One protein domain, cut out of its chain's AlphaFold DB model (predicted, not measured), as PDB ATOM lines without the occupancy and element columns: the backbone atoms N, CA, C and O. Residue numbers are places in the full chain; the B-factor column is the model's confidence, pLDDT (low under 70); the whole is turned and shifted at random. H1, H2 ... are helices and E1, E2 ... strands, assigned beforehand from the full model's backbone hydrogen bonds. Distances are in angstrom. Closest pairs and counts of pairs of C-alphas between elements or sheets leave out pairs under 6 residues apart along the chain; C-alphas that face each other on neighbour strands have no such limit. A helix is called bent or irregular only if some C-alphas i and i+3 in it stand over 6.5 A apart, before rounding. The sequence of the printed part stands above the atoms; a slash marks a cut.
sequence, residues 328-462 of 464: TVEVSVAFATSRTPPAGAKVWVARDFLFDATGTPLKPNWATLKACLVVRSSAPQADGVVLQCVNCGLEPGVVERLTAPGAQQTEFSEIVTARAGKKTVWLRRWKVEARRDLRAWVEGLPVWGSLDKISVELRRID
ATOM      1  N   THR A 328      33.144  96.506  62.561       84.38
ATOM      2  CA  THR A 328      33.755  95.191  62.758       84.38
ATOM      3  C   THR A 328      33.861  94.932  64.255       84.38
ATOM      4  O   THR A 328      34.408  95.752  64.989       84.38
ATOM      5  N   VAL A 329      33.339  93.798  64.717       86.75
ATOM      6  CA  VAL A 329      33.367  93.406  66.129       86.75
ATOM      7  C   VAL A 329      34.251  92.181  66.270       86.75
ATOM      8  O   VAL A 329      33.901  91.099  65.796       86.75
ATOM      9  N   GLU A 330      35.387  92.352  66.934       90.81
ATOM     10  CA  GLU A 330      36.274  91.264  67.317       90.81
ATOM     11  C   GLU A 330      35.998  90.855  68.765       90.81
ATOM     12  O   GLU A 330      35.934  91.686  69.672       90.81
ATOM     13  N   VAL A 331      35.814  89.560  68.996       91.50
ATOM     14  CA  VAL A 331      35.477  89.000  70.305       91.50
ATOM     15  C   VAL A 331      36.473  87.907  70.651       91.50
ATOM     16  O   VAL A 331      36.643  86.943  69.906       91.50
ATOM     17  N   SER A 332      37.093  88.042  71.818       92.56
ATOM     18  CA  SER A 332      37.909  87.005  72.438       92.56
ATOM     19  C   SER A 332      37.010  86.082  73.259       92.56
ATOM     20  O   SER A 332      36.307  86.547  74.162       92.56
ATOM     21  N   VAL A 333      37.024  84.787  72.950       93.38
ATOM     22  CA  VAL A 333      36.198  83.773  73.619       93.38
ATOM     23  C   VAL A 333      37.091  82.677  74.189       93.38
ATOM     24  O   VAL A 333      37.836  82.047  73.442       93.38
ATOM     25  N   ALA A 334      37.007  82.430  75.493       92.31
ATOM     26  CA  ALA A 334      37.792  81.405  76.174       92.31
ATOM     27  C   ALA A 334      36.957  80.138  76.387       92.31
ATOM     28  O   ALA A 334      35.857  80.217  76.926       92.31
ATOM     29  N   PHE A 335      37.479  78.976  75.996       91.44
ATOM     30  CA  PHE A 335      36.861  77.669  76.217       91.44
ATOM     31  C   PHE A 335      37.763  76.787  77.078       91.44
ATOM     32  O   PHE A 335      38.946  76.635  76.782       91.44
ATOM     33  N   ALA A 336      37.178  76.114  78.068       90.00
ATOM     34  CA  ALA A 336      37.857  75.112  78.892       90.00
ATOM     35  C   ALA A 336      37.927  73.749  78.172       90.00
ATOM     36  O   ALA A 336      37.372  72.746  78.618       90.00
ATOM     37  N   THR A 337      38.550  73.716  76.992       84.88
ATOM     38  CA  THR A 337      38.823  72.479  76.249       84.88
ATOM     39  C   THR A 337      40.187  72.539  75.580       84.88
ATOM     40  O   THR A 337      40.662  73.605  75.202       84.88
ATOM     41  N   SER A 338      40.802  71.371  75.404       83.94
ATOM     42  CA  SER A 338      42.013  71.196  74.602       83.94
ATOM     43  C   SER A 338      41.726  71.074  73.102       83.94
ATOM     44  O   SER A 338      42.657  71.090  72.300       83.94
ATOM     45  N   ARG A 339      40.454  70.936  72.696       86.56
ATOM     46  CA  ARG A 339      40.076  70.893  71.278       86.56
ATOM     47  C   ARG A 339      40.101  72.294  70.689       86.56
ATOM     48  O   ARG A 339      39.399  73.177  71.167       86.56
ATOM     49  N   THR A 340      40.849  72.456  69.607       88.00
ATOM     50  CA  THR A 340      41.039  73.733  68.920       88.00
ATOM     51  C   THR A 340      40.108  73.825  67.705       88.00
ATOM     52  O   THR A 340      40.341  73.125  66.719       88.00
ATOM     53  N   PRO A 341      39.047  74.653  67.730       89.56
ATOM     54  CA  PRO A 341      38.205  74.868  66.559       89.56
ATOM     55  C   PRO A 341      39.010  75.482  65.408       89.56
ATOM     56  O   PRO A 341      39.815  76.385  65.652       89.56
ATOM     57  N   PRO A 342      38.800  75.036  64.159       91.06
ATOM     58  CA  PRO A 342      39.501  75.594  63.012       91.06
ATOM     59  C   PRO A 342      39.028  77.020  62.697       91.06
ATOM     60  O   PRO A 342      37.899  77.409  63.011       91.06
ATOM     61  N   ALA A 343      39.876  77.788  62.008       92.56
ATOM     62  CA  ALA A 343      39.462  79.052  61.407       92.56
ATOM     63  C   ALA A 343      38.273  78.825  60.454       92.56
ATOM     64  O   ALA A 343      38.215  77.824  59.741       92.56
ATOM     65  N   GLY A 344      37.308  79.742  60.464       91.25
ATOM     66  CA  GLY A 344      36.045  79.603  59.738       91.25
ATOM     67  C   GLY A 344      34.928  78.905  60.523       91.25
ATOM     68  O   GLY A 344      33.770  78.999  60.116       91.25
ATOM     69  N   ALA A 345      35.223  78.252  61.656       92.25
ATOM     70  CA  ALA A 345      34.188  77.653  62.497       92.25
ATOM     71  C   ALA A 345      33.219  78.718  63.043       92.25
ATOM     72  O   ALA A 345      33.630  79.828  63.393       92.25
ATOM     73  N   LYS A 346      31.929  78.375  63.128       92.81
ATOM     74  CA  LYS A 346      30.896  79.261  63.679       92.81
ATOM     75  C   LYS A 346      30.859  79.176  65.200       92.81
ATOM     76  O   LYS A 346      30.849  78.085  65.765       92.81
ATOM     77  N   VAL A 347      30.777  80.336  65.842       93.38
ATOM     78  CA  VAL A 347      30.592  80.471  67.288       93.38
ATOM     79  C   VAL A 347      29.260  81.164  67.545       93.38
ATOM     80  O   VAL A 347      29.078  82.331  67.207       93.38
ATOM     81  N   TRP A 348      28.320  80.449  68.145       93.38
ATOM     82  CA  TRP A 348      27.006  80.970  68.499       93.38
ATOM     83  C   TRP A 348      27.048  81.565  69.900       93.38
ATOM     84  O   TRP A 348      27.432  80.885  70.850       93.38
ATOM     85  N   VAL A 349      26.628  82.819  70.042       94.12
ATOM     86  CA  VAL A 349      26.528  83.505  71.330       94.12
ATOM     87  C   VAL A 349      25.062  83.681  71.691       94.12
ATOM     88  O   VAL A 349      24.319  84.357  70.978       94.12
ATOM     89  N   ALA A 350      24.642  83.097  72.808       92.88
ATOM     90  CA  ALA A 350      23.273  83.168  73.306       92.88
ATOM     91  C   ALA A 350      23.259  83.268  74.836       92.88
ATOM     92  O   ALA A 350      24.271  83.017  75.494       92.88
ATOM     93  N   ARG A 351      22.109  83.645  75.401       93.38
ATOM     94  CA  ARG A 351      21.899  83.560  76.854       93.38
ATOM     95  C   ARG A 351      21.635  82.116  77.279       93.38
ATOM     96  O   ARG A 351      22.228  81.646  78.239       93.38
ATOM     97  N   ASP A 352      20.786  81.420  76.521       90.81
ATOM     98  CA  ASP A 352      20.303  80.082  76.852       90.81
ATOM     99  C   ASP A 352      20.634  79.089  75.717       90.81
ATOM    100  O   ASP A 352      20.604  79.430  74.529       90.81
ATOM    101  N   PHE A 353      20.927  77.838  76.078       90.56
ATOM    102  CA  PHE A 353      21.209  76.734  75.151       90.56
ATOM    103  C   PHE A 353      20.245  75.573  75.403       90.56
ATOM    104  O   PHE A 353      19.733  75.408  76.507       90.56
ATOM    105  N   LEU A 354      19.970  74.791  74.361       88.94
ATOM    106  CA  LEU A 354      19.232  73.537  74.477       88.94
ATOM    107  C   LEU A 354      20.215  72.390  74.694       88.94
ATOM    108  O   LEU A 354      21.286  72.367  74.085       88.94
ATOM    109  N   PHE A 355      19.819  71.436  75.529       88.62
ATOM    110  CA  PHE A 355      20.662  70.340  75.989       88.62
ATOM    111  C   PHE A 355      20.081  68.992  75.598       88.62
ATOM    112  O   PHE A 355      18.864  68.850  75.467       88.62
ATOM    113  N   ASP A 356      20.953  68.004  75.446       88.25
ATOM    114  CA  ASP A 356      20.537  66.609  75.426       88.25
ATOM    115  C   ASP A 356      20.284  66.066  76.846       88.25
ATOM    116  O   ASP A 356      20.473  66.752  77.854       88.25
ATOM    117  N   ALA A 357      19.865  64.801  76.925       89.00
ATOM    118  CA  ALA A 357      19.609  64.112  78.189       89.00
ATOM    119  C   ALA A 357      20.861  63.965  79.081       89.00
ATOM    120  O   ALA A 357      20.730  63.675  80.266       89.00
ATOM    121  N   THR A 358      22.064  64.160  78.528       86.19
ATOM    122  CA  THR A 358      23.344  64.079  79.251       86.19
ATOM    123  C   THR A 358      23.823  65.436  79.767       86.19
ATOM    124  O   THR A 358      24.830  65.502  80.468       86.19
ATOM    125  N   GLY A 359      23.108  66.521  79.449       83.00
ATOM    126  CA  GLY A 359      23.514  67.883  79.789       83.00
ATOM    127  C   GLY A 359      24.528  68.484  78.813       83.00
ATOM    128  O   GLY A 359      25.121  69.518  79.117       83.00
ATOM    129  N   THR A 360      24.714  67.884  77.634       85.38
ATOM    130  CA  THR A 360      25.591  68.421  76.586       85.38
ATOM    131  C   THR A 360      24.820  69.437  75.736       85.38
ATOM    132  O   THR A 360      23.686  69.162  75.328       85.38
ATOM    133  N   PRO A 361      25.390  70.621  75.444       83.81
ATOM    134  CA  PRO A 361      24.739  71.607  74.587       83.81
ATOM    135  C   PRO A 361      24.600  71.093  73.147       83.81
ATOM    136  O   PRO A 361      25.581  70.712  72.513       83.81
ATOM    137  N   LEU A 362      23.373  71.129  72.623       86.00
ATOM    138  CA  LEU A 362      23.038  70.698  71.261       86.00
ATOM    139  C   LEU A 362      22.950  71.859  70.271       86.00
ATOM    140  O   LEU A 362      23.349  71.717  69.121       86.00
ATOM    141  N   LYS A 363      22.336  72.974  70.683       88.19
ATOM    142  CA  LYS A 363      22.130  74.169  69.849       88.19
ATOM    143  C   LYS A 363      21.746  75.378  70.708       88.19
ATOM    144  O   LYS A 363      21.218  75.189  71.808       88.19
ATOM    145  N   PRO A 364      21.952  76.619  70.236       88.44
ATOM    146  CA  PRO A 364      21.449  77.797  70.938       88.44
ATOM    147  C   PRO A 364      19.920  77.775  71.034       88.44
ATOM    148  O   PRO A 364      19.225  77.338  70.112       88.44
ATOM    149  N   ASN A 365      19.377  78.305  72.131       90.62
ATOM    150  CA  ASN A 365      17.976  78.695  72.144       90.62
ATOM    151  C   ASN A 365      17.830  79.943  71.264       90.62
ATOM    152  O   ASN A 365      18.226  81.042  71.664       90.62
ATOM    153  N   TRP A 366      17.252  79.767  70.074       85.31
ATOM    154  CA  TRP A 366      17.125  80.806  69.048       85.31
ATOM    155  C   TRP A 366      16.430  82.080  69.535       85.31
ATOM    156  O   TRP A 366      16.803  83.170  69.110       85.31
ATOM    157  N   ALA A 367      15.497  81.976  70.489       85.69
ATOM    158  CA  ALA A 367      14.836  83.141  71.088       85.69
ATOM    159  C   ALA A 367      15.797  84.037  71.895       85.69
ATOM    160  O   ALA A 367      15.482  85.180  72.221       85.69
ATOM    161  N   THR A 368      16.977  83.517  72.237       89.69
ATOM    162  CA  THR A 368      17.965  84.162  73.109       89.69
ATOM    163  C   THR A 368      19.307  84.393  72.422       89.69
ATOM    164  O   THR A 368      20.240  84.888  73.062       89.69
ATOM    165  N   LEU A 369      19.395  84.074  71.125       89.50
ATOM    166  CA  LEU A 369      20.579  84.292  70.304       89.50
ATOM    167  C   LEU A 369      20.931  85.786  70.262       89.50
ATOM    168  O   LEU A 369      20.065  86.650  70.100       89.50
ATOM    169  N   LYS A 370      22.220  86.085  70.433       90.25
ATOM    170  CA  LYS A 370      22.779  87.441  70.430       90.25
ATOM    171  C   LYS A 370      23.755  87.682  69.295       90.25
ATOM    172  O   LYS A 370      23.766  88.794  68.777       90.25
ATOM    173  N   ALA A 371      24.545  86.692  68.911       90.31
ATOM    174  CA  ALA A 371      25.411  86.826  67.750       90.31
ATOM    175  C   ALA A 371      25.789  85.469  67.162       90.31
ATOM    176  O   ALA A 371      25.885  84.478  67.890       90.31
ATOM    177  N   CYS A 372      26.081  85.447  65.867       90.69
ATOM    178  CA  CYS A 372      26.939  84.448  65.251       90.69
ATOM    179  C   CYS A 372      28.303  85.081  64.961       90.69
ATOM    180  O   CYS A 372      28.394  86.145  64.350       90.69
ATOM    181  N   LEU A 373      29.381  84.421  65.372       92.19
ATOM    182  CA  LEU A 373      30.757  84.831  65.100       92.19
ATOM    183  C   LEU A 373      31.465  83.765  64.260       92.19
ATOM    184  O   LEU A 373      31.016  82.621  64.179       92.19
ATOM    185  N   VAL A 374      32.586  84.134  63.652       92.75
ATOM    186  CA  VAL A 374      33.471  83.234  62.908       92.75
ATOM    187  C   VAL A 374      34.851  83.252  63.549       92.75
ATOM    188  O   VAL A 374      35.398  84.325  63.807       92.75
ATOM    189  N   VAL A 375      35.422  82.073  63.796       93.62
ATOM    190  CA  VAL A 375      36.788  81.931  64.314       93.62
ATOM    191  C   VAL A 375      37.779  82.451  63.274       93.62
ATOM    192  O   VAL A 375      37.851  81.935  62.160       93.62
ATOM    193  N   ARG A 376      38.565  83.463  63.643       93.44
ATOM    194  CA  ARG A 376      39.663  84.002  62.832       93.44
ATOM    195  C   ARG A 376      40.973  83.296  63.157       93.44
ATOM    196  O   ARG A 376      41.719  82.926  62.257       93.44
ATOM    197  N   SER A 377      41.239  83.106  64.443       93.38
ATOM    198  CA  SER A 377      42.392  82.362  64.934       93.38
ATOM    199  C   SER A 377      42.095  81.735  66.292       93.38
ATOM    200  O   SER A 377      41.189  82.150  67.016       93.38
ATOM    201  N   SER A 378      42.875  80.716  66.628       93.06
ATOM    202  CA  SER A 378      42.770  79.961  67.870       93.06
ATOM    203  C   SER A 378      44.143  79.855  68.519       93.06
ATOM    204  O   SER A 378      45.104  79.467  67.853       93.06
ATOM    205  N   ALA A 379      44.234  80.172  69.806       92.38
ATOM    206  CA  ALA A 379      45.465  80.101  70.577       92.38
ATOM    207  C   ALA A 379      45.262  79.183  71.796       92.38
ATOM    208  O   ALA A 379      44.402  79.482  72.631       92.38
ATOM    209  N   PRO A 380      46.012  78.074  71.921       90.75
ATOM    210  CA  PRO A 380      45.983  77.259  73.131       90.75
ATOM    211  C   PRO A 380      46.544  78.043  74.327       90.75
ATOM    212  O   PRO A 380      47.453  78.861  74.184       90.75
ATOM    213  N   GLN A 381      45.996  77.784  75.510       88.31
ATOM    214  CA  GLN A 381      46.415  78.330  76.800       88.31
ATOM    215  C   GLN A 381      46.492  77.208  77.844       88.31
ATOM    216  O   GLN A 381      46.032  76.096  77.596       88.31
ATOM    217  N   ALA A 382      47.073  77.495  79.013       85.94
ATOM    218  CA  ALA A 382      47.249  76.505  80.080       85.94
ATOM    219  C   ALA A 382      45.927  75.822  80.489       85.94
ATOM    220  O   ALA A 382      45.904  74.609  80.677       85.94
ATOM    221  N   ASP A 383      44.829  76.584  80.519       86.06
ATOM    222  CA  ASP A 383      43.517  76.124  80.995       86.06
ATOM    223  C   ASP A 383      42.490  75.905  79.864       86.06
ATOM    224  O   ASP A 383      41.289  75.786  80.115       86.06
ATOM    225  N   GLY A 384      42.933  75.858  78.600       91.12
ATOM    226  CA  GLY A 384      42.049  75.608  77.460       91.12
ATOM    227  C   GLY A 384      42.478  76.294  76.166       91.12
ATOM    228  O   GLY A 384      43.649  76.286  75.796       91.12
ATOM    229  N   VAL A 385      41.528  76.887  75.447       92.38
ATOM    230  CA  VAL A 385      41.772  77.583  74.177       92.38
ATOM    231  C   VAL A 385      41.073  78.937  74.165       92.38
ATOM    232  O   VAL A 385      39.918  79.059  74.568       92.38
ATOM    233  N   VAL A 386      41.762  79.961  73.666       92.69
ATOM    234  CA  VAL A 386      41.176  81.275  73.387       92.69
ATOM    235  C   VAL A 386      41.011  81.442  71.886       92.69
ATOM    236  O   VAL A 386      41.954  81.270  71.113       92.69
ATOM    237  N   LEU A 387      39.801  81.789  71.466       93.38
ATOM    238  CA  LEU A 387      39.447  82.049  70.078       93.38
ATOM    239  C   LEU A 387      39.340  83.553  69.863       93.38
ATOM    240  O   LEU A 387      38.617  84.232  70.590       93.38
ATOM    241  N   GLN A 388      40.010  84.061  68.832       94.62
ATOM    242  CA  GLN A 388      39.723  85.385  68.294       94.62
ATOM    243  C   GLN A 388      38.668  85.227  67.211       94.62
ATOM    244  O   GLN A 388      38.895  84.562  66.197       94.62
ATOM    245  N   CYS A 389      37.503  85.811  67.446       93.50
ATOM    246  CA  CYS A 389      36.343  85.686  66.580       93.50
ATOM    247  C   CYS A 389      35.963  87.050  66.010       93.50
ATOM    248  O   CYS A 389      36.177  88.069  66.655       93.50
ATOM    249  N   VAL A 390      35.354  87.069  64.830       91.38
ATOM    250  CA  VAL A 390      34.762  88.275  64.235       91.38
ATOM    251  C   VAL A 390      33.273  88.053  64.007       91.38
ATOM    252  O   VAL A 390      32.857  86.920  63.755       91.38
ATOM    253  N   ASN A 391      32.449  89.093  64.115       88.38
ATOM    254  CA  ASN A 391      31.022  88.978  63.816       88.38
ATOM    255  C   ASN A 391      30.775  88.418  62.405       88.38
ATOM    256  O   ASN A 391      31.410  88.821  61.430       88.38
ATOM    257  N   CYS A 392      29.849  87.466  62.308       79.38
ATOM    258  CA  CYS A 392      29.479  86.824  61.057       79.38
ATOM    259  C   CYS A 392      28.454  87.689  60.313       79.38
ATOM    260  O   CYS A 392      27.343  87.907  60.796       79.38
ATOM    261  N   GLY A 393      28.809  88.148  59.114       66.38
ATOM    262  CA  GLY A 393      27.862  88.751  58.178       66.38
ATOM    263  C   GLY A 393      27.166  90.024  58.677       66.38
ATOM    264  O   GLY A 393      27.778  90.908  59.274       66.38
ATOM    265  N   LEU A 394      25.873  90.118  58.348       57.41
ATOM    266  CA  LEU A 394      25.056  91.338  58.329       57.41
ATOM    267  C   LEU A 394      24.327  91.630  59.652       57.41
ATOM    268  O   LEU A 394      23.388  92.425  59.668       57.41
ATOM    269  N   GLU A 395      24.683  90.949  60.744       64.44
ATOM    270  CA  GLU A 395      23.927  91.018  61.996       64.44
ATOM    271  C   GLU A 395      23.957  92.445  62.582       64.44
ATOM    272  O   GLU A 395      25.007  92.911  63.028       64.44
ATOM    273  N   PRO A 396      22.824  93.176  62.612       57.84
ATOM    274  CA  PRO A 396      22.819  94.563  63.069       57.84
ATOM    275  C   PRO A 396      22.900  94.602  64.595       57.84
ATOM    276  O   PRO A 396      22.274  93.768  65.237       57.84
ATOM    277  N   GLY A 397      23.608  95.557  65.195       70.56
ATOM    278  CA  GLY A 397      23.623  95.767  66.651       70.56
ATOM    279  C   GLY A 397      24.190  94.615  67.482       70.56
ATOM    280  O   GLY A 397      23.668  94.267  68.544       70.56
ATOM    281  N   VAL A 398      25.242  93.974  66.965       79.88
ATOM    282  CA  VAL A 398      25.997  92.944  67.691       79.88
ATOM    283  C   VAL A 398      26.612  93.539  68.956       79.88
ATOM    284  O   VAL A 398      26.520  92.918  70.011       79.88
ATOM    285  N   VAL A 399      27.152  94.760  68.893       81.44
ATOM    286  CA  VAL A 399      27.740  95.426  70.062       81.44
ATOM    287  C   VAL A 399      26.702  95.594  71.174       81.44
ATOM    288  O   VAL A 399      26.944  95.100  72.273       81.44
ATOM    289  N   GLU A 400      25.516  96.166  70.922       78.25
ATOM    290  CA  GLU A 400      24.496  96.331  71.978       78.25
ATOM    291  C   GLU A 400      23.986  95.004  72.542       78.25
ATOM    292  O   GLU A 400      23.588  94.923  73.704       78.25
ATOM    293  N   ARG A 401      23.961  93.945  71.726       85.75
ATOM    294  CA  ARG A 401      23.533  92.621  72.187       85.75
ATOM    295  C   ARG A 401      24.590  91.915  73.026       85.75
ATOM    296  O   ARG A 401      24.202  91.149  73.908       85.75
ATOM    297  N   LEU A 402      25.873  92.143  72.746       88.69
ATOM    298  CA  LEU A 402      26.992  91.492  73.426       88.69
ATOM    299  C   LEU A 402      27.510  92.267  74.641       88.69
ATOM    300  O   LEU A 402      28.164  91.672  75.494       88.69
ATOM    301  N   THR A 403      27.210  93.560  74.740       84.69
ATOM    302  CA  THR A 403      27.708  94.453  75.799       84.69
ATOM    303  C   THR A 403      26.624  94.815  76.802       84.69
ATOM    304  O   THR A 403      25.426  94.766  76.508       84.69
ATOM    305  N   ALA A 404      27.029  95.085  78.043       77.12
ATOM    306  CA  ALA A 404      26.091  95.523  79.066       77.12
ATOM    307  C   ALA A 404      25.670  96.986  78.813       77.12
ATOM    308  O   ALA A 404      26.492  97.784  78.353       77.12
ATOM    309  N   PRO A 405      24.422  97.377  79.139       67.31
ATOM    310  CA  PRO A 405      24.024  98.781  79.112       67.31
ATOM    311  C   PRO A 405      24.970  99.626  79.978       67.31
ATOM    312  O   PRO A 405      25.166  99.319  81.151       67.31
ATOM    313  N   GLY A 406      25.567 100.671  79.400       64.19
ATOM    314  CA  GLY A 406      26.499 101.556  80.112       64.19
ATOM    315  C   GLY A 406      27.905 100.985  80.336       64.19
ATOM    316  O   GLY A 406      28.653 101.545  81.136       64.19
ATOM    317  N   ALA A 407      28.283  99.896  79.655       69.12
ATOM    318  CA  ALA A 407      29.647  99.379  79.711       69.12
ATOM    319  C   ALA A 407      30.659 100.475  79.328       69.12
ATOM    320  O   ALA A 407      30.503 101.147  78.304       69.12
ATOM    321  N   GLN A 408      31.687 100.659  80.163       64.81
ATOM    322  CA  GLN A 408      32.719 101.662  79.914       64.81
ATOM    323  C   GLN A 408      33.443 101.357  78.603       64.81
ATOM    324  O   GLN A 408      33.884 100.232  78.361       64.81
ATOM    325  N   GLN A 409      33.561 102.383  77.765       75.81
ATOM    326  CA  GLN A 409      34.285 102.324  76.506       75.81
ATOM    327  C   GLN A 409      35.662 102.944  76.722       75.81
ATOM    328  O   GLN A 409      35.775 104.089  77.155       75.81
ATOM    329  N   THR A 410      36.720 102.190  76.436       71.00
ATOM    330  CA  THR A 410      38.078 102.748  76.375       71.00
ATOM    331  C   THR A 410      38.394 103.047  74.921       71.00
ATOM    332  O   THR A 410      38.640 102.117  74.156       71.00
ATOM    333  N   GLU A 411      38.328 104.319  74.535       70.38
ATOM    334  CA  GLU A 411      38.422 104.767  73.144       70.38
ATOM    335  C   GLU A 411      39.866 105.024  72.686       70.38
ATOM    336  O   GLU A 411      40.690 105.550  73.433       70.38
ATOM    337  N   PHE A 412      40.164 104.660  71.439       65.25
ATOM    338  CA  PHE A 412      41.412 104.945  70.743       65.25
ATOM    339  C   PHE A 412      41.130 105.176  69.248       65.25
ATOM    340  O   PHE A 412      40.606 104.305  68.553       65.25
ATOM    341  N   SER A 413      41.489 106.358  68.747       67.25
ATOM    342  CA  SER A 413      41.237 106.780  67.362       67.25
ATOM    343  C   SER A 413      42.552 106.933  66.599       67.25
ATOM    344  O   SER A 413      43.503 107.523  67.109       67.25
ATOM    345  N   GLU A 414      42.613 106.396  65.381       67.19
ATOM    346  CA  GLU A 414      43.802 106.378  64.524       67.19
ATOM    347  C   GLU A 414      43.427 106.780  63.087       67.19
ATOM    348  O   GLU A 414      42.386 106.379  62.560       67.19
ATOM    349  N   ILE A 415      44.287 107.564  62.432       63.38
ATOM    350  CA  ILE A 415      44.164 107.895  61.008       63.38
ATOM    351  C   ILE A 415      45.201 107.067  60.256       63.38
ATOM    352  O   ILE A 415      46.402 107.275  60.429       63.38
ATOM    353  N   VAL A 416      44.748 106.143  59.407       60.62
ATOM    354  CA  VAL A 416      45.639 105.306  58.597       60.62
ATOM    355  C   VAL A 416      45.611 105.785  57.151       60.62
ATOM    356  O   VAL A 416      44.602 105.670  56.454       60.62
ATOM    357  N   THR A 417      46.748 106.290  56.679       57.12
ATOM    358  CA  THR A 417      46.931 106.709  55.283       57.12
ATOM    359  C   THR A 417      47.683 105.623  54.517       57.12
ATOM    360  O   THR A 417      48.881 105.431  54.722       57.12
ATOM    361  N   ALA A 418      47.013 104.919  53.600       52.09
ATOM    362  CA  ALA A 418      47.684 103.944  52.737       52.09
ATOM    363  C   ALA A 418      48.407 104.655  51.572       52.09
ATOM    364  O   ALA A 418      47.779 105.305  50.732       52.09
ATOM    365  N   ARG A 419      49.742 104.540  51.500       40.25
ATOM    366  CA  ARG A 419      50.577 105.167  50.456       40.25
ATOM    367  C   ARG A 419      50.827 104.197  49.289       40.25
ATOM    368  O   ARG A 419      51.796 103.456  49.318       40.25
ATOM    369  N   ALA A 420      49.933 104.215  48.297       44.38
ATOM    370  CA  ALA A 420      50.095 103.760  46.898       44.38
ATOM    371  C   ALA A 420      48.710 103.759  46.206       44.38
ATOM    372  O   ALA A 420      48.180 102.706  45.870       44.38
ATOM    373  N   GLY A 421      48.075 104.932  46.062       52.09
ATOM    374  CA  GLY A 421      46.696 105.039  45.536       52.09
ATOM    375  C   GLY A 421      45.632 105.397  46.583       52.09
ATOM    376  O   GLY A 421      44.575 104.782  46.628       52.09
ATOM    377  N   LYS A 422      45.969 106.386  47.426       50.69
ATOM    378  CA  LYS A 422      45.101 107.273  48.227       50.69
ATOM    379  C   LYS A 422      43.782 106.666  48.731       50.69
ATOM    380  O   LYS A 422      42.718 106.945  48.198       50.69
ATOM    381  N   LYS A 423      43.846 105.932  49.842       55.66
ATOM    382  CA  LYS A 423      42.697 105.795  50.747       55.66
ATOM    383  C   LYS A 423      43.121 106.255  52.131       55.66
ATOM    384  O   LYS A 423      44.030 105.668  52.726       55.66
ATOM    385  N   THR A 424      42.494 107.324  52.604       53.69
ATOM    386  CA  THR A 424      42.537 107.703  54.015       53.69
ATOM    387  C   THR A 424      41.446 106.904  54.707       53.69
ATOM    388  O   THR A 424      40.276 106.995  54.340       53.69
ATOM    389  N   VAL A 425      41.834 106.069  55.664       62.34
ATOM    390  CA  VAL A 425      40.889 105.296  56.464       62.34
ATOM    391  C   VAL A 425      40.921 105.857  57.871       62.34
ATOM    392  O   VAL A 425      41.958 105.839  58.538       62.34
ATOM    393  N   TRP A 426      39.774 106.347  58.320       66.06
ATOM    394  CA  TRP A 426      39.593 106.731  59.711       66.06
ATOM    395  C   TRP A 426      39.170 105.498  60.490       66.06
ATOM    396  O   TRP A 426      38.196 104.830  60.128       66.06
ATOM    397  N   LEU A 427      39.926 105.184  61.538       73.31
ATOM    398  CA  LEU A 427      39.679 104.049  62.408       73.31
ATOM    399  C   LEU A 427      39.352 104.562  63.804       73.31
ATOM    400  O   LEU A 427      40.175 105.208  64.449       73.31
ATOM    401  N   ARG A 428      38.160 104.229  64.290       76.50
ATOM    402  CA  ARG A 428      37.802 104.392  65.699       76.50
ATOM    403  C   ARG A 428      37.727 103.011  66.312       76.50
ATOM    404  O   ARG A 428      36.957 102.173  65.848       76.50
ATOM    405  N   ARG A 429      38.534 102.753  67.330       83.00
ATOM    406  CA  ARG A 429      38.535 101.474  68.028       83.00
ATOM    407  C   ARG A 429      38.274 101.690  69.507       83.00
ATOM    408  O   ARG A 429      38.698 102.682  70.092       83.00
ATOM    409  N   TRP A 430      37.577 100.754  70.127       83.44
ATOM    410  CA  TRP A 430      37.439 100.747  71.576       83.44
ATOM    411  C   TRP A 430      37.286  99.332  72.101       83.44
ATOM    412  O   TRP A 430      36.936  98.400  71.374       83.44
ATOM    413  N   LYS A 431      37.564  99.177  73.393       84.94
ATOM    414  CA  LYS A 431      37.275  97.949  74.133       84.94
ATOM    415  C   LYS A 431      36.071  98.161  75.027       84.94
ATOM    416  O   LYS A 431      35.868  99.260  75.545       84.94
ATOM    417  N   VAL A 432      35.295  97.101  75.197       86.69
ATOM    418  CA  VAL A 432      34.081  97.096  76.010       86.69
ATOM    419  C   VAL A 432      33.894  95.725  76.664       86.69
ATOM    420  O   VAL A 432      34.254  94.694  76.088       86.69
ATOM    421  N   GLU A 433      33.375  95.711  77.895       85.56
ATOM    422  CA  GLU A 433      33.120  94.472  78.638       85.56
ATOM    423  C   GLU A 433      31.929  93.715  78.034       85.56
ATOM    424  O   GLU A 433      30.871  94.285  77.737       85.56
ATOM    425  N   ALA A 434      32.107  92.405  77.861       87.06
ATOM    426  CA  ALA A 434      31.038  91.522  77.438       87.06
ATOM    427  C   ALA A 434      30.016  91.302  78.560       87.06
ATOM    428  O   ALA A 434      30.328  91.276  79.750       87.06
ATOM    429  N   ARG A 435      28.766  91.063  78.172       89.12
ATOM    430  CA  ARG A 435      27.716  90.623  79.087       89.12
ATOM    431  C   ARG A 435      28.058  89.275  79.710       89.12
ATOM    432  O   ARG A 435      28.217  88.275  79.014       89.12
ATOM    433  N   ARG A 436      28.064  89.231  81.041       88.31
ATOM    434  CA  ARG A 436      28.385  88.022  81.819       88.31
ATOM    435  C   ARG A 436      27.313  86.936  81.756       88.31
ATOM    436  O   ARG A 436      27.606  85.785  82.073       88.31
ATOM    437  N   ASP A 437      26.087  87.278  81.360       90.44
ATOM    438  CA  ASP A 437      24.989  86.319  81.181       90.44
ATOM    439  C   ASP A 437      25.028  85.596  79.827       90.44
ATOM    440  O   ASP A 437      24.221  84.702  79.594       90.44
ATOM    441  N   LEU A 438      25.957  85.950  78.934       93.31
ATOM    442  CA  LEU A 438      26.100  85.298  77.636       93.31
ATOM    443  C   LEU A 438      27.098  84.143  77.688       93.31
ATOM    444  O   LEU A 438      28.071  84.147  78.449       93.31
ATOM    445  N   ARG A 439      26.850  83.143  76.847       94.12
ATOM    446  CA  ARG A 439      27.727  81.994  76.630       94.12
ATOM    447  C   ARG A 439      27.958  81.811  75.140       94.12
ATOM    448  O   ARG A 439      27.082  82.102  74.324       94.12
ATOM    449  N   ALA A 440      29.148  81.338  74.804       94.00
ATOM    450  CA  ALA A 440      29.537  81.002  73.448       94.00
ATOM    451  C   ALA A 440      29.571  79.483  73.270       94.00
ATOM    452  O   ALA A 440      29.970  78.750  74.174       94.00
ATOM    453  N   TRP A 441      29.185  79.006  72.096       94.50
ATOM    454  CA  TRP A 441      29.208  77.588  71.768       94.50
ATOM    455  C   TRP A 441      29.634  77.381  70.322       94.50
ATOM    456  O   TRP A 441      29.227  78.122  69.428       94.50
ATOM    457  N   VAL A 442      30.449  76.355  70.106       92.00
ATOM    458  CA  VAL A 442      30.881  75.907  68.784       92.00
ATOM    459  C   VAL A 442      30.260  74.547  68.542       92.00
ATOM    460  O   VAL A 442      30.325  73.671  69.405       92.00
ATOM    461  N   GLU A 443      29.668  74.369  67.368       86.06
ATOM    462  CA  GLU A 443      29.060  73.099  66.987       86.06
ATOM    463  C   GLU A 443      30.077  71.951  67.093       86.06
ATOM    464  O   GLU A 443      31.212  72.056  66.625       86.06
ATOM    465  N   GLY A 444      29.685  70.866  67.766       81.69
ATOM    466  CA  GLY A 444      30.553  69.713  68.026       81.69
ATOM    467  C   GLY A 444      31.483  69.839  69.244       81.69
ATOM    468  O   GLY A 444      32.184  68.874  69.562       81.69
ATOM    469  N   LEU A 445      31.487  70.973  69.958       85.12
ATOM    470  CA  LEU A 445      32.135  71.076  71.268       85.12
ATOM    471  C   LEU A 445      31.129  70.830  72.406       85.12
ATOM    472  O   LEU A 445      30.057  71.438  72.416       85.12
ATOM    473  N   PRO A 446      31.478  69.991  73.401       81.69
ATOM    474  CA  PRO A 446      30.593  69.690  74.528       81.69
ATOM    475  C   PRO A 446      30.624  70.759  75.631       81.69
ATOM    476  O   PRO A 446      29.937  70.624  76.636       81.69
ATOM    477  N   VAL A 447      31.439  71.806  75.477       85.94
ATOM    478  CA  VAL A 447      31.661  72.843  76.492       85.94
ATOM    479  C   VAL A 447      31.264  74.223  75.980       85.94
ATOM    480  O   VAL A 447      31.257  74.484  74.774       85.94
ATOM    481  N   TRP A 448      30.983  75.128  76.916       87.88
ATOM    482  CA  TRP A 448      30.784  76.542  76.617       87.88
ATOM    483  C   TRP A 448      32.060  77.344  76.744       87.88
ATOM    484  O   TRP A 448      32.955  77.014  77.521       87.88
ATOM    485  N   GLY A 449      32.075  78.448  76.012       88.94
ATOM    486  CA  GLY A 449      33.039  79.509  76.179       88.94
ATOM    487  C   GLY A 449      32.446  80.694  76.930       88.94
ATOM    488  O   GLY A 449      31.249  80.992  76.827       88.94
ATOM    489  N   SER A 450      33.300  81.389  77.674       91.00
ATOM    490  CA  SER A 450      33.020  82.719  78.206       91.00
ATOM    491  C   SER A 450      33.537  83.780  77.237       91.00
ATOM    492  O   SER A 450      34.588  83.627  76.611       91.00
ATOM    493  N   LEU A 451      32.782  84.868  77.092       91.38
ATOM    494  CA  LEU A 451      33.263  86.050  76.387       91.38
ATOM    495  C   LEU A 451      34.192  86.807  77.342       91.38
ATOM    496  O   LEU A 451      33.781  87.129  78.454       91.38
ATOM    497  N   ASP A 452      35.422  87.072  76.912       82.31
ATOM    498  CA  ASP A 452      36.421  87.792  77.710       82.31
ATOM    499  C   ASP A 452      36.437  89.278  77.329       82.31
ATOM    500  O   ASP A 452      36.023  90.148  78.094       82.31
ATOM    501  N   LYS A 453      36.852  89.577  76.094       82.62
ATOM    502  CA  LYS A 453      37.042  90.950  75.605       82.62
ATOM    503  C   LYS A 453      36.351  91.154  74.274       82.62
ATOM    504  O   LYS A 453      36.506  90.335  73.371       82.62
ATOM    505  N   ILE A 454      35.656  92.278  74.140       86.81
ATOM    506  CA  ILE A 454      35.106  92.744  72.870       86.81
ATOM    507  C   ILE A 454      35.912  93.970  72.448       86.81
ATOM    508  O   ILE A 454      35.977  94.963  73.176       86.81
ATOM    509  N   SER A 455      36.539  93.879  71.282       86.12
ATOM    510  CA  SER A 455      37.168  95.002  70.598       86.12
ATOM    511  C   SER A 455      36.275  95.389  69.430       86.12
ATOM    512  O   SER A 455      35.982  94.570  68.561       86.12
ATOM    513  N   VAL A 456      35.820  96.632  69.411       83.38
ATOM    514  CA  VAL A 456      35.039  97.168  68.299       83.38
ATOM    515  C   VAL A 456      35.947  98.048  67.461       83.38
ATOM    516  O   VAL A 456      36.743  98.816  67.998       83.38
ATOM    517  N   GLU A 457      35.828  97.928  66.147       82.75
ATOM    518  CA  GLU A 457      36.510  98.765  65.176       82.75
ATOM    519  C   GLU A 457      35.494  99.320  64.180       82.75
ATOM    520  O   GLU A 457      34.822  98.572  63.466       82.75
ATOM    521  N   LEU A 458      35.408 100.645  64.106       78.19
ATOM    522  CA  LEU A 458      34.677 101.362  63.074       78.19
ATOM    523  C   LEU A 458      35.655 101.911  62.053       78.19
ATOM    524  O   LEU A 458      36.613 102.599  62.409       78.19
ATOM    525  N   ARG A 459      35.391 101.628  60.779       73.50
ATOM    526  CA  ARG A 459      36.181 102.135  59.660       73.50
ATOM    527  C   ARG A 459      35.340 103.050  58.791       73.50
ATOM    528  O   ARG A 459      34.431 102.566  58.113       73.50
ATOM    529  N   ARG A 460      35.669 104.338  58.744       70.12
ATOM    530  CA  ARG A 460      35.205 105.215  57.664       70.12
ATOM    531  C   ARG A 460      36.212 105.114  56.528       70.12
ATOM    532  O   ARG A 460      37.382 105.460  56.690       70.12
ATOM    533  N   ILE A 461      35.764 104.553  55.411       57.22
ATOM    534  CA  ILE A 461      36.542 104.531  54.176       57.22
ATOM    535  C   ILE A 461      36.101 105.762  53.404       57.22
ATOM    536  O   ILE A 461      34.998 105.768  52.863       57.22
ATOM    537  N   ASP A 462      36.945 106.785  53.370       55.62
ATOM    538  CA  ASP A 462      36.704 107.909  52.477       55.62
ATOM    539  C   ASP A 462      36.868 107.383  51.033       55.62
ATOM    540  O   ASP A 462      37.818 106.641  50.734       55.62
TER     541      ASP A 462
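This is residues 328 to 462 of the 464 residues of an uncharacterized protein of Armatimonadetes bacterium (UniProt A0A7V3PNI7). One strongly twisted sheet of eight strands folds back on itself, and six of its strands, E10, E1, E6, E5, E2 and E9, wrap into a small, nearly closed barrel, with E9 coming back close to the first part of E10. The long hairpin of E7 and E8, side by side with the last part of E10, runs out from this body as an arm at one end of the long axis; the small hairpin of E3 and E4 lies at the other end, and the short helix H1 sits by the barrel near the beginnings of E1 and E5. The printed part has 135 residues, with ten named strands and one named helix in the order E1 E2 E3 E4 E5 E6 H1 E7 E8 E9 E10, and its class is mostly strand. The large sheet has the order E7 - E8 - E10 - E1 - E6 - E5 - E2 - E9, and it and the sheet E3 - E4 are antiparallel throughout. The whole is compact, with a radius of gyration of the C-alphas of 16.4 A, yet elongated in outline, spanning 58 by 30 by 27 A.

In the large sheet, E7 is residues 410 to 418, 25.5 A long, and E8 is residues 423 to 433, 31.6 A long. E10, residues 449 to 461, is 33.5 A from first to last C-alpha and bends by 62 degrees at residue 452; C-alpha 461 is at (36.542, 104.531, 54.176). E1 is residues 328 to 335, 22.3 A long, from C-alpha 328 at (33.755, 95.191, 62.758). E6 is residues 384 to 391, 22.1 A long. E5, residues 369 to 381, is 27.3 A long and bends by 84 degrees at residue 377. E2 is residues 346 to 350 and E9 residues 439 to 442. E3 is residues 353 to 355, from C-alpha 353 at (21.209, 76.734, 75.151), E4 is residues 361 to 364, and H1 is residues 398 to 402.

The large sheet is a folded sheet, bent back on itself into two leaves: E7 E8 E10 E1 E6 face E2 E9, with E5 as the hinge. Its edge strands are E7 and E9. E1 and E10 are antiparallel at 165 degrees, with N 332 and O 453 2.8 A apart. On E1's other side E6 is antiparallel at 161 degrees, with N 333 and O 387 2.9 A apart. E5 and E6 form a hairpin, antiparallel at 135 degrees, with N 379 and O 386 2.8 A apart. E5 and E2 are antiparallel at 125 degrees, with N 347 and O 373 2.8 A apart. E2 and E9 are antiparallel at 154 degrees, with N 348 and O 441 2.8 A apart. The closest C-alphas of E9 and E10 are those of Ala 440 and Gly 449, 4.7 A apart. E8 and E10 are antiparallel at 155 degrees, with N 428 and O 458 2.9 A apart. E7 and E8 form a hairpin at 160 degrees, with N 414 and O 427 2.9 A apart. The hairpin of E3 and E4 has an angle of 149 degrees, with N 354 and O 363 2.9 A apart; E3 and E9 are apart. H1 is on the large sheet at a height over the sheet of 6.3 A, over none of its strands; the closest C-alphas of H1 and E5 are those of Arg 401 and Lys 370, 5.5 A apart. In H1 every O i to N i+4 pair is within hydrogen-bond range.

The two C-alphas farthest apart are those of Ala 357 and Ala 420, 59.0 A. The printed part runs from residue 328 to 462 with no cut, and no link is long. The mean pLDDT of the printed part is 82.1; it is under 70 in residues 393 to 396, 405 to 408, 412 to 426 and 461 to 462.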